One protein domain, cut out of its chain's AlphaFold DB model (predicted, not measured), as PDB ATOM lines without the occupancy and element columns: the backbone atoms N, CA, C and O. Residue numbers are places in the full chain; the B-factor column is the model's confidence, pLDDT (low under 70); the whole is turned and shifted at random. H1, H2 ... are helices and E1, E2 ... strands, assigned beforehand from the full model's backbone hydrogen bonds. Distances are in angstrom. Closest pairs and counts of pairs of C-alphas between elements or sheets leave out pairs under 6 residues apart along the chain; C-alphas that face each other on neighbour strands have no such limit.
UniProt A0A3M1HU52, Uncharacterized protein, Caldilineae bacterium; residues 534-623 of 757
ATOM      1  N   VAL A 534      51.809  13.706 -20.616       92.75
ATOM      2  CA  VAL A 534      52.201  12.331 -20.949       92.75
ATOM      3  C   VAL A 534      53.300  12.332 -22.009       92.75
ATOM      4  O   VAL A 534      53.249  13.155 -22.923       92.75
ATOM      5  N   PRO A 535      54.306  11.443 -21.910       94.38
ATOM      6  CA  PRO A 535      55.364  11.364 -22.911       94.38
ATOM      7  C   PRO A 535      54.815  10.917 -24.263       94.38
ATOM      8  O   PRO A 535      53.901  10.093 -24.317       94.38
ATOM      9  N   ILE A 536      55.396  11.442 -25.337       95.81
ATOM     10  CA  ILE A 536      55.036  11.098 -26.713       95.81
ATOM     11  C   ILE A 536      55.899   9.925 -27.191       95.81
ATOM     12  O   ILE A 536      57.107   9.888 -26.952       95.81
ATOM     13  N   ILE A 537      55.294   8.963 -27.885       96.94
ATOM     14  CA  ILE A 537      56.016   7.966 -28.675       96.94
ATOM     15  C   ILE A 537      56.741   8.721 -29.798       96.94
ATOM     16  O   ILE A 537      56.085   9.401 -30.582       96.94
ATOM     17  N   PRO A 538      58.074   8.616 -29.925       96.44
ATOM     18  CA  PRO A 538      58.799   9.313 -30.982       96.44
ATOM     19  C   PRO A 538      58.215   9.028 -32.369       96.44
ATOM     20  O   PRO A 538      57.811   7.893 -32.651       96.44
ATOM     21  N   ARG A 539      58.179  10.046 -33.238       95.56
ATOM     22  CA  ARG A 539      57.566   9.959 -34.575       95.56
ATOM     23  C   ARG A 539      58.049   8.731 -35.343       95.56
ATOM     24  O   ARG A 539      57.228   8.026 -35.911       95.56
ATOM     25  N   GLU A 540      59.346   8.444 -35.320       96.44
ATOM     26  CA  GLU A 540      59.949   7.312 -36.025       96.44
ATOM     27  C   GLU A 540      59.436   5.949 -35.544       96.44
ATOM     28  O   GLU A 540      59.443   4.986 -36.305       96.44
ATOM     29  N   LYS A 541      58.968   5.853 -34.293       97.56
ATOM     30  CA  LYS A 541      58.312   4.653 -33.764       97.56
ATOM     31  C   LYS A 541      56.827   4.638 -34.103       97.56
ATOM     32  O   LYS A 541      56.309   3.586 -34.458       97.56
ATOM     33  N   ALA A 542      56.150   5.782 -34.008       97.50
ATOM     34  CA  ALA A 542      54.737   5.905 -34.367       97.50
ATOM     35  C   ALA A 542      54.501   5.617 -35.863       97.50
ATOM     36  O   ALA A 542      53.536   4.950 -36.217       97.50
ATOM     37  N   GLU A 543      55.425   6.029 -36.731       97.75
ATOM     38  CA  GLU A 543      55.389   5.772 -38.174       97.75
ATOM     39  C   GLU A 543      55.424   4.270 -38.510       97.75
ATOM     40  O   GLU A 543      54.828   3.846 -39.500       97.75
ATOM     41  N   ILE A 544      56.028   3.433 -37.656       97.69
ATOM     42  CA  ILE A 544      56.011   1.971 -37.825       97.69
ATOM     43  C   ILE A 544      54.580   1.432 -37.760       97.69
ATOM     44  O   ILE A 544      54.261   0.523 -38.514       97.69
ATOM     45  N   PHE A 545      53.694   1.993 -36.929       96.06
ATOM     46  CA  PHE A 545      52.308   1.512 -36.835       96.06
ATOM     47  C   PHE A 545      51.553   1.651 -38.156       96.06
ATOM     48  O   PHE A 545      50.734   0.800 -38.480       96.06
ATOM     49  N   VAL A 546      51.854   2.698 -38.925       95.12
ATOM     50  CA  VAL A 546      51.170   2.997 -40.187       95.12
ATOM     51  C   VAL A 546      51.920   2.489 -41.418       95.12
ATOM     52  O   VAL A 546      51.326   2.409 -42.484       95.12
ATOM     53  N   THR A 547      53.197   2.122 -41.314       95.56
ATOM     54  CA  THR A 547      54.002   1.636 -42.458       95.56
ATOM     55  C   THR A 547      54.341   0.150 -42.378       95.56
ATOM     56  O   THR A 547      54.677  -0.450 -43.398       95.56
ATOM     57  N   TYR A 548      54.249  -0.464 -41.193       93.94
ATOM     58  CA  TYR A 548      54.457  -1.896 -41.024       93.94
ATOM     59  C   TYR A 548      53.366  -2.673 -41.743       93.94
ATOM     60  O   TYR A 548      52.186  -2.552 -41.413       93.94
ATOM     61  N   LEU A 549      53.801  -3.515 -42.675       90.25
ATOM     62  CA  LEU A 549      52.972  -4.537 -43.277       90.25
ATOM     63  C   LEU A 549      53.434  -5.903 -42.778       90.25
ATOM     64  O   LEU A 549      54.635  -6.192 -42.771       90.25
ATOM     65  N   ASN A 550      52.488  -6.734 -42.354       86.69
ATOM     66  CA  ASN A 550      52.767  -8.125 -42.012       86.69
ATOM     67  C   ASN A 550      53.175  -8.921 -43.289       86.69
ATOM     68  O   ASN A 550      53.164  -8.367 -44.395       86.69
ATOM     69  N   PRO A 551      53.565 -10.210 -43.192       85.44
ATOM     70  CA  PRO A 551      53.945 -11.020 -44.363       85.44
ATOM     71  C   PRO A 551      52.886 -11.076 -45.474       85.44
ATOM     72  O   PRO A 551      53.217 -11.287 -46.640       85.44
ATOM     73  N   ASP A 552      51.642 -10.825 -45.094       75.44
ATOM     74  CA  ASP A 552      50.439 -10.858 -45.911       75.44
ATOM     75  C   ASP A 552      50.053  -9.471 -46.461       75.44
ATOM     76  O   ASP A 552      48.975  -9.271 -47.020       75.44
ATOM     77  N   LYS A 553      50.973  -8.508 -46.318       83.56
ATOM     78  CA  LYS A 553      50.883  -7.108 -46.739       83.56
ATOM     79  C   LYS A 553      49.778  -6.285 -46.065       83.56
ATOM     80  O   LYS A 553      49.342  -5.276 -46.611       83.56
ATOM     81  N   GLN A 554      49.367  -6.658 -44.859       80.31
ATOM     82  CA  GLN A 554      48.329  -5.952 -44.109       80.31
ATOM     83  C   GLN A 554      48.899  -4.960 -43.106       80.31
ATOM     84  O   GLN A 554      49.895  -5.281 -42.448       80.31
ATOM     85  N   PRO A 555      48.244  -3.802 -42.904       86.75
ATOM     86  CA  PRO A 555      48.634  -2.815 -41.901       86.75
ATOM     87  C   PRO A 555      48.234  -3.255 -40.477       86.75
ATOM     88  O   PRO A 555      47.515  -2.549 -39.774       86.75
ATOM     89  N   GLU A 556      48.693  -4.433 -40.043       85.12
ATOM     90  CA  GLU A 556      48.282  -5.117 -38.802       85.12
ATOM     91  C   GLU A 556      48.368  -4.208 -37.564       85.12
ATOM     92  O   GLU A 556      47.434  -4.150 -36.770       85.12
ATOM     93  N   LEU A 557      49.459  -3.447 -37.413       90.38
ATOM     94  CA  LEU A 557      49.637  -2.560 -36.259       90.38
ATOM     95  C   LEU A 557      48.639  -1.393 -36.246       90.38
ATOM     96  O   LEU A 557      48.160  -1.023 -35.174       90.38
ATOM     97  N   GLU A 558      48.295  -0.818 -37.399       90.12
ATOM     98  CA  GLU A 558      47.237   0.195 -37.459       90.12
ATOM     99  C   GLU A 558      45.879  -0.422 -37.143       90.12
ATOM    100  O   GLU A 558      45.121   0.164 -36.378       90.12
ATOM    101  N   MET A 559      45.577  -1.609 -37.673       82.75
ATOM    102  CA  MET A 559      44.308  -2.289 -37.394       82.75
ATOM    103  C   MET A 559      44.141  -2.609 -35.903       82.75
ATOM    104  O   MET A 559      43.034  -2.537 -35.377       82.75
ATOM    105  N   MET A 560      45.236  -2.938 -35.210       84.44
ATOM    106  CA  MET A 560      45.217  -3.258 -33.781       84.44
ATOM    107  C   MET A 560      45.121  -2.027 -32.873       84.44
ATOM    108  O   MET A 560      44.495  -2.102 -31.816       84.44
ATOM    109  N   PHE A 561      45.782  -0.921 -33.230       90.25
ATOM    110  CA  PHE A 561      45.998   0.204 -32.308       90.25
ATOM    111  C   PHE A 561      45.471   1.551 -32.811       90.25
ATOM    112  O   PHE A 561      45.465   2.525 -32.057       90.25
ATOM    113  N   GLY A 562      45.041   1.634 -34.069       90.50
ATOM    114  CA  GLY A 562      44.429   2.821 -34.645       90.50
ATOM    115  C   GLY A 562      43.038   3.078 -34.073       90.50
ATOM    116  O   GLY A 562      42.273   2.157 -33.809       90.50
ATOM    117  N   LEU A 563      42.687   4.352 -33.895       89.56
ATOM    118  CA  LEU A 563      41.378   4.752 -33.353       89.56
ATOM    119  C   LEU A 563      40.282   4.872 -34.423       89.56
ATOM    120  O   LEU A 563      39.112   5.053 -34.096       89.56
ATOM    121  N   SER A 564      40.668   4.801 -35.696       85.31
ATOM    122  CA  SER A 564      39.776   4.746 -36.856       85.31
ATOM    123  C   SER A 564      40.542   4.139 -38.038       85.31
ATOM    124  O   SER A 564      40.836   4.854 -39.002       85.31
ATOM    125  N   PRO A 565      40.947   2.863 -37.936       80.88
ATOM    126  CA  PRO A 565      41.729   2.205 -38.965       80.88
ATOM    127  C   PRO A 565      40.952   2.152 -40.282       80.88
ATOM    128  O   PRO A 565      39.723   2.029 -40.306       80.88
ATOM    129  N   ILE A 566      41.691   2.268 -41.381       74.25
ATOM    130  CA  ILE A 566      41.148   2.115 -42.727       74.25
ATOM    131  C   ILE A 566      41.827   0.898 -43.355       74.25
ATOM    132  O   ILE A 566      42.988   0.977 -43.763       74.25
ATOM    133  N   PRO A 567      41.131  -0.237 -43.410       71.38
ATOM    134  CA  PRO A 567      41.658  -1.444 -44.022       71.38
ATOM    135  C   PRO A 567      41.690  -1.298 -45.547       71.38
ATOM    136  O   PRO A 567      40.743  -0.807 -46.163       71.38
ATOM    137  N   PHE A 568      42.788  -1.741 -46.161       72.81
ATOM    138  CA  PHE A 568      42.978  -1.739 -47.612       72.81
ATOM    139  C   PHE A 568      43.269  -3.158 -48.101       72.81
ATOM    140  O   PHE A 568      44.209  -3.775 -47.593       72.81
ATOM    141  N   PRO A 569      42.529  -3.670 -49.100       67.75
ATOM    142  CA  PRO A 569      42.876  -4.925 -49.743       67.75
ATOM    143  C   PRO A 569      44.084  -4.731 -50.667       67.75
ATOM    144  O   PRO A 569      44.242  -3.676 -51.279       67.75
ATOM    145  N   ASN A 570      44.914  -5.768 -50.812       73.75
ATOM    146  CA  ASN A 570      46.010  -5.826 -51.796       73.75
ATOM    147  C   ASN A 570      46.987  -4.639 -51.720       73.75
ATOM    148  O   ASN A 570      47.402  -4.071 -52.732       73.75
ATOM    149  N   LEU A 571      47.332  -4.231 -50.508       83.19
ATOM    150  CA  LEU A 571      48.261  -3.142 -50.280       83.19
ATOM    151  C   LEU A 571      49.699  -3.564 -50.644       83.19
ATOM    152  O   LEU A 571      50.122  -4.687 -50.390       83.19
ATOM    153  N   VAL A 572      50.477  -2.663 -51.240       89.50
ATOM    154  CA  VAL A 572      51.892  -2.875 -51.599       89.50
ATOM    155  C   VAL A 572      52.809  -2.094 -50.671       89.50
ATOM    156  O   VAL A 572      53.813  -2.623 -50.192       89.50
ATOM    157  N   SER A 573      52.490  -0.824 -50.442       93.31
ATOM    158  CA  SER A 573      53.252   0.060 -49.568       93.31
ATOM    159  C   SER A 573      52.394   1.217 -49.072       93.31
ATOM    160  O   SER A 573      51.336   1.522 -49.626       93.31
ATOM    161  N   ARG A 574      52.872   1.872 -48.014       94.56
ATOM    162  CA  ARG A 574      52.258   3.072 -47.443       94.56
ATOM    163  C   ARG A 574      53.326   4.130 -47.274       94.56
ATOM    164  O   ARG A 574      54.400   3.847 -46.748       94.56
ATOM    165  N   GLU A 575      53.030   5.329 -47.741       96.81
ATOM    166  CA  GLU A 575      53.914   6.482 -47.637       96.81
ATOM    167  C   GLU A 575      53.265   7.538 -46.749       96.81
ATOM    168  O   GLU A 575      52.118   7.926 -46.979       96.81
ATOM    169  N   VAL A 576      54.004   8.018 -45.748       97.31
ATOM    170  CA  VAL A 576      53.573   9.151 -44.928       97.31
ATOM    171  C   VAL A 576      53.733  10.438 -45.728       97.31
ATOM    172  O   VAL A 576      54.845  10.885 -45.997       97.31
ATOM    173  N   VAL A 577      52.605  11.055 -46.068       96.94
ATOM    174  CA  VAL A 577      52.534  12.341 -46.772       96.94
ATOM    175  C   VAL A 577      52.737  13.490 -45.795       96.94
ATOM    176  O   VAL A 577      53.478  14.433 -46.071       96.94
ATOM    177  N   SER A 578      52.079  13.421 -44.638       95.88
ATOM    178  CA  SER A 578      52.251  14.404 -43.572       95.88
ATOM    179  C   SER A 578      51.974  13.801 -42.199       95.88
ATOM    180  O   SER A 578      51.340  12.753 -42.076       95.88
ATOM    181  N   HIS A 579      52.488  14.459 -41.163       96.44
ATOM    182  CA  HIS A 579      52.341  14.055 -39.771       96.44
ATOM    183  C   HIS A 579      52.080  15.289 -38.910       96.44
ATOM    184  O   HIS A 579      52.708  16.332 -39.094       96.44
ATOM    185  N   THR A 580      51.171  15.160 -37.947       97.31
ATOM    186  CA  THR A 580      51.041  16.119 -36.854       97.31
ATOM    187  C   THR A 580      50.574  15.448 -35.559       97.31
ATOM    188  O   THR A 580      50.352  14.236 -35.518       97.31
ATOM    189  N   LEU A 581      50.469  16.219 -34.476       97.38
ATOM    190  CA  LEU A 581      49.914  15.761 -33.202       97.38
ATOM    191  C   LEU A 581      48.579  16.455 -32.938       97.38
ATOM    192  O   LEU A 581      48.401  17.635 -33.240       97.38
ATOM    193  N   GLY A 582      47.664  15.732 -32.312       97.00
ATOM    194  CA  GLY A 582      46.372  16.259 -31.905       97.00
ATOM    195  C   GLY A 582      45.740  15.395 -30.831       97.00
ATOM    196  O   GLY A 582      46.416  14.627 -30.148       97.00
ATOM    197  N   TYR A 583      44.427  15.517 -30.698       97.38
ATOM    198  CA  TYR A 583      43.645  14.680 -29.802       97.38
ATOM    199  C   TYR A 583      42.577  13.916 -30.562       97.38
ATOM    200  O   TYR A 583      42.144  14.340 -31.629       97.38
ATOM    201  N   TRP A 584      42.129  12.815 -29.978       95.69
ATOM    202  CA  TRP A 584      40.988  12.048 -30.435       95.69
ATOM    203  C   TRP A 584      39.870  12.057 -29.399       95.69
ATOM    204  O   TRP A 584      40.091  11.916 -28.188       95.69
ATOM    205  N   GLU A 585      38.656  12.193 -29.907       93.69
ATOM    206  CA  GLU A 585      37.417  12.136 -29.163       93.69
ATOM    207  C   GLU A 585      36.470  11.113 -29.797       93.69
ATOM    208  O   GLU A 585      36.033  11.239 -30.945       93.69
ATOM    209  N   GLY A 586      36.148  10.080 -29.020       90.06
ATOM    210  CA  GLY A 586      35.305   8.977 -29.452       90.06
ATOM    211  C   GLY A 586      33.842   9.351 -29.679       90.06
ATOM    212  O   GLY A 586      33.388  10.390 -29.188       90.06
ATOM    213  N   PRO A 587      33.079   8.489 -30.372       88.31
ATOM    214  CA  PRO A 587      31.667   8.708 -30.668       88.31
ATOM    215  C   PRO A 587      30.784   8.822 -29.416       88.31
ATOM    216  O   PRO A 587      31.203   8.609 -28.274       88.31
ATOM    217  N   MET A 588      29.516   9.157 -29.650       87.88
ATOM    218  CA  MET A 588      28.478   9.186 -28.622       87.88
ATOM    219  C   MET A 588      28.360   7.830 -27.912       87.88
ATOM    220  O   MET A 588      28.290   6.781 -28.558       87.88
ATOM    221  N   GLY A 589      28.320   7.847 -26.581       85.69
ATOM    222  CA  GLY A 589      28.315   6.654 -25.748       85.69
ATOM    223  C   GLY A 589      29.704   6.149 -25.362       85.69
ATOM    224  O   GLY A 589      29.777   5.356 -24.428       85.69
ATOM    225  N   TRP A 590      30.801   6.589 -25.999       86.00
ATOM    226  CA  TRP A 590      32.144   6.190 -25.554       86.00
ATOM    227  C   TRP A 590      32.449   6.690 -24.139       86.00
ATOM    228  O   TRP A 590      32.291   7.882 -23.845       86.00
ATOM    229  N   SER A 591      32.957   5.783 -23.301       83.50
ATOM    230  CA  SER A 591      33.562   6.112 -22.010       83.50
ATOM    231  C   SER A 591      34.960   6.659 -22.254       83.50
ATOM    232  O   SER A 591      35.863   5.946 -22.703       83.50
ATOM    233  N   GLN A 592      35.134   7.943 -21.968       88.12
ATOM    234  CA  GLN A 592      36.387   8.639 -22.188       88.12
ATOM    235  C   GLN A 592      36.605   9.626 -21.041       88.12
ATOM    236  O   GLN A 592      35.875  10.602 -20.904       88.12
ATOM    237  N   ASP A 593      37.601   9.348 -20.203       88.88
ATOM    238  CA  ASP A 593      37.987  10.156 -19.040       88.88
ATOM    239  C   ASP A 593      38.942  11.304 -19.410       88.88
ATOM    240  O   ASP A 593      39.080  12.273 -18.662       88.88
ATOM    241  N   MET A 594      39.594  11.216 -20.572       92.44
ATOM    242  CA  MET A 594      40.556  12.193 -21.085       92.44
ATOM    243  C   MET A 594      40.510  12.256 -22.610       92.44
ATOM    244  O   MET A 594      40.258  11.249 -23.268       92.44
ATOM    245  N   LEU A 595      40.823  13.411 -23.201       95.38
ATOM    246  CA  LEU A 595      41.125  13.455 -24.635       95.38
ATOM    247  C   LEU A 595      42.347  12.576 -24.929       95.38
ATOM    248  O   LEU A 595      43.365  12.702 -24.251       95.38
ATOM    249  N   ILE A 596      42.251  11.698 -25.931       96.06
ATOM    250  CA  ILE A 596      43.326  10.750 -26.247       96.06
ATOM    251  C   ILE A 596      44.376  11.477 -27.092       96.06
ATOM    252  O   ILE A 596      44.045  11.894 -28.201       96.06
ATOM    253  N   PRO A 597      45.623  11.654 -26.629       97.25
ATOM    254  CA  PRO A 597      46.671  12.254 -27.449       97.25
ATOM    255  C   PRO A 597      47.009  11.320 -28.617       97.25
ATOM    256  O   PRO A 597      47.164  10.117 -28.402       97.25
ATOM    257  N   VAL A 598      47.139  11.842 -29.838       97.81
ATOM    258  CA  VAL A 598      47.354  11.034 -31.053       97.81
ATOM    259  C   VAL A 598      48.396  11.627 -31.997       97.81
ATOM    260  O   VAL A 598      48.499  12.845 -32.155       97.81
ATOM    261  N   HIS A 599      49.120  10.744 -32.686       97.94
ATOM    262  CA  HIS A 599      49.729  11.042 -33.975       97.94
ATOM    263  C   HIS A 599      48.662  10.950 -35.059       97.94
ATOM    264  O   HIS A 599      47.911   9.973 -35.121       97.94
ATOM    265  N   ILE A 600      48.634  11.956 -35.924       96.56
ATOM    266  CA  ILE A 600      47.740  12.034 -37.073       96.56
ATOM    267  C   ILE A 600      48.621  11.954 -38.312       96.56
ATOM    268  O   ILE A 600      49.481  12.816 -38.512       96.56
ATOM    269  N   PHE A 601      48.442  10.901 -39.102       96.19
ATOM    270  CA  PHE A 601      49.203  10.664 -40.323       96.19
ATOM    271  C   PHE A 601      48.289  10.760 -41.534       96.19
ATOM    272  O   PHE A 601      47.298  10.039 -41.604       96.19
ATOM    273  N   GLU A 602      48.662  11.593 -42.501       94.88
ATOM    274  CA  GLU A 602      48.106  11.520 -43.851       94.88
ATOM    275  C   GLU A 602      48.985  10.590 -44.681       94.88
ATOM    276  O   GLU A 602      50.213  10.727 -44.686       94.88
ATOM    277  N   LEU A 603      48.362   9.637 -45.362       94.50
ATOM    278  CA  LEU A 603      49.024   8.514 -46.009       94.50
ATOM    279  C   LEU A 603      48.614   8.413 -47.473       94.50
ATOM    280  O   LEU A 603      47.454   8.635 -47.817       94.50
ATOM    281  N   ASN A 604      49.555   7.983 -48.304       94.62
ATOM    282  CA  ASN A 604      49.295   7.456 -49.636       94.62
ATOM    283  C   ASN A 604      49.458   5.935 -49.596       94.62
ATOM    284  O   ASN A 604      50.541   5.430 -49.297       94.62
ATOM    285  N   ASN A 605      48.387   5.210 -49.906       90.69
ATOM    286  CA  ASN A 605      48.360   3.750 -49.914       90.69
ATOM    287  C   ASN A 605      48.488   3.265 -51.355       90.69
ATOM    288  O   ASN A 605      47.609   3.542 -52.167       90.69
ATOM    289  N   GLN A 606      49.584   2.579 -51.673       92.44
ATOM    290  CA  GLN A 606      49.806   1.991 -52.993       92.44
ATOM    291  C   GLN A 606      49.200   0.595 -53.035       92.44
ATOM    292  O   GLN A 606      49.564  -0.244 -52.211       92.44
ATOM    293  N   LEU A 607      48.315   0.337 -53.994       84.88
ATOM    294  CA  LEU A 607      47.662  -0.959 -54.179       84.88
ATOM    295  C   LEU A 607      48.348  -1.779 -55.288       84.88
ATOM    296  O   LEU A 607      49.126  -1.254 -56.088       84.88
ATOM    297  N   GLU A 608      48.087  -3.088 -55.342       82.31
ATOM    298  CA  GLU A 608      48.688  -4.002 -56.332       82.31
ATOM    299  C   GLU A 608      48.321  -3.676 -57.786       82.31
ATOM    300  O   GLU A 608      49.090  -3.992 -58.695       82.31
ATOM    301  N   ASP A 609      47.193  -3.000 -58.013       78.25
ATOM    302  CA  ASP A 609      46.778  -2.511 -59.333       78.25
ATOM    303  C   ASP A 609      47.530  -1.238 -59.778       78.25
ATOM    304  O   ASP A 609      47.338  -0.751 -60.895       78.25
ATOM    305  N   GLY A 610      48.417  -0.712 -58.924       86.06
ATOM    306  CA  GLY A 610      49.197   0.501 -59.153       86.06
ATOM    307  C   GLY A 610      48.463   1.800 -58.813       86.06
ATOM    308  O   GLY A 610      49.031   2.875 -59.012       86.06
ATOM    309  N   SER A 611      47.224   1.728 -58.319       81.88
ATOM    310  CA  SER A 611      46.487   2.895 -57.842       81.88
ATOM    311  C   SER A 611      47.005   3.373 -56.481       81.88
ATOM    312  O   SER A 611      47.574   2.616 -55.691       81.88
ATOM    313  N   THR A 612      46.806   4.665 -56.209       88.62
ATOM    314  CA  THR A 612      47.138   5.288 -54.926       88.62
ATOM    315  C   THR A 612      45.872   5.827 -54.281       88.62
ATOM    316  O   THR A 612      45.186   6.659 -54.875       88.62
ATOM    317  N   VAL A 613      45.589   5.401 -53.050       84.81
ATOM    318  CA  VAL A 613      44.416   5.847 -52.291       84.81
ATOM    319  C   VAL A 613      44.866   6.635 -51.059       84.81
ATOM    320  O   VAL A 613      45.629   6.098 -50.252       84.81
ATOM    321  N   PRO A 614      44.426   7.893 -50.874       89.88
ATOM    322  CA  PRO A 614      44.757   8.657 -49.679       89.88
ATOM    323  C   PRO A 614      43.981   8.151 -48.454       89.88
ATOM    324  O   PRO A 614      42.832   7.713 -48.563       89.88
ATOM    325  N   SER A 615      44.590   8.233 -47.271       88.50
ATOM    326  CA  SER A 615      43.925   7.920 -46.002       88.50
ATOM    327  C   SER A 615      44.508   8.696 -44.830       88.50
ATOM    328  O   SER A 615      45.668   9.089 -44.867       88.50
ATOM    329  N   THR A 616      43.743   8.795 -43.746       91.62
ATOM    330  CA  THR A 616      44.206   9.380 -42.483       91.62
ATOM    331  C   THR A 616      44.198   8.315 -41.393       91.62
ATOM    332  O   THR A 616      43.188   7.630 -41.226       91.62
ATOM    333  N   ALA A 617      45.293   8.195 -40.644       92.38
ATOM    334  CA  ALA A 617      45.426   7.270 -39.521       92.38
ATOM    335  C   ALA A 617      45.631   8.025 -38.200       92.38
ATOM    336  O   ALA A 617      46.357   9.021 -38.142       92.38
ATOM    337  N   TYR A 618      45.012   7.514 -37.133       94.81
ATOM    338  CA  TYR A 618      45.041   8.093 -35.787       94.81
ATOM    339  C   TYR A 618      45.633   7.079 -34.809       94.81
ATOM    340  O   TYR A 618      44.947   6.141 -34.403       94.81
ATOM    341  N   ILE A 619      46.901   7.258 -34.439       96.62
ATOM    342  CA  ILE A 619      47.626   6.352 -33.537       96.62
ATOM    343  C   ILE A 619      47.793   7.034 -32.178       96.62
ATOM    344  O   ILE A 619      48.327   8.145 -32.150       96.62
ATOM    345  N   PRO A 620      47.400   6.418 -31.048       97.44
ATOM    346  CA  PRO A 620      47.651   6.989 -29.730       97.44
ATOM    347  C   PRO A 620      49.127   7.360 -29.538       97.44
ATOM    348  O   PRO A 620      50.026   6.560 -29.784       97.44
ATOM    349  N   ALA A 621      49.391   8.586 -29.090       97.44
ATOM    350  CA  ALA A 621      50.742   9.114 -28.910       97.44
ATOM    351  C   ALA A 621      51.420   8.615 -27.635       97.44
ATOM    352  O   ALA A 621      52.586   8.913 -27.408       97.44
ATOM    353  N   ASN A 622      50.724   7.851 -26.795       96.62
ATOM    354  CA  ASN A 622      51.297   7.246 -25.605       96.62
ATOM    355  C   ASN A 622      50.725   5.831 -25.397       96.62
ATOM    356  O   ASN A 622      49.515   5.654 -25.556       96.62
ATOM    357  N   PRO A 623      51.553   4.835 -25.009       95.88
ATOM    358  CA  PRO A 623      51.113   3.442 -24.901       95.88
ATOM    359  C   PRO A 623      49.942   3.209 -23.942       95.88
ATOM    360  O   PRO A 623      49.144   2.311 -24.183       95.88
TER     361      PRO A 623
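AT A GLANCE: This is residues 534 to 623 of the 757 residues of an uncharacterized protein of Caldilineae bacterium (UniProt A0A3M1HU52). A strongly twisted sheet of three strands curls round one helix, H1, while the short helix H2 packs near the end of E3. The loop between E1 and E2 sticks out at residues 587 to 593. The 90 printed residues hold, in order, H1, H2, E1, E2 and E3; the class is mixed, helices and strands, and the sheet, E1 E2 E3, is antiparallel. The whole is compact, with a radius of gyration of the C-alphas of 13.4 A and spans of 43 by 29 by 22 A.

IN THESE COORDINATES: Find C-alpha 539 at (57.566, 9.959, -34.575); from there H1 runs 12.0 A to residue 547. H2 follows at residues 556 to 561, 8.7 A long. Strand E1, residues 571 to 584, covers 26.0 A and bends by 96 degrees at residue 581. E2, residues 596 to 607, covers 30.6 A and bends by 53 degrees at residue 604. E3, residues 612 to 620, covers 25.3 A and ends at C-alpha 620, (47.651, 6.989, -29.730).

HOW THE PARTS SIT: Begin with the meander E1 E2 E3, each strand the antiparallel neighbour of the one before. In the hairpin E1 and E2, look for N 580 and O 600, 2.9 A apart; in the hairpin E2 and E3, for N 603 and O 615, 2.8 A. With H1 and H2 on one face, the domain has two layers. The closest C-alphas of H1 and E1 are those of Thr 547 and Arg 574, 5.5 A; of H2 and E3, Phe 561 and Ile 619, 6.5 A. H1 and H2 touch, the C-alphas of Phe 545 and Leu 557 closest at 4.9 A, at a steep tilt of 59 degrees, opposite ways. In H2 every O i to N i+4 pair is within hydrogen-bond range; in H1 2 of 5 are, beside 5 of 6 O i to N i+3 pairs.

THE WHOLE: The two C-alphas farthest apart, of Asp 593 and Asp 609, are 43.1 A apart. The printed part has no cut; the link from E1 to E2, 11 residues, is long. Mean pLDDT of the printed part is 90.5, and residue 569 is under 70.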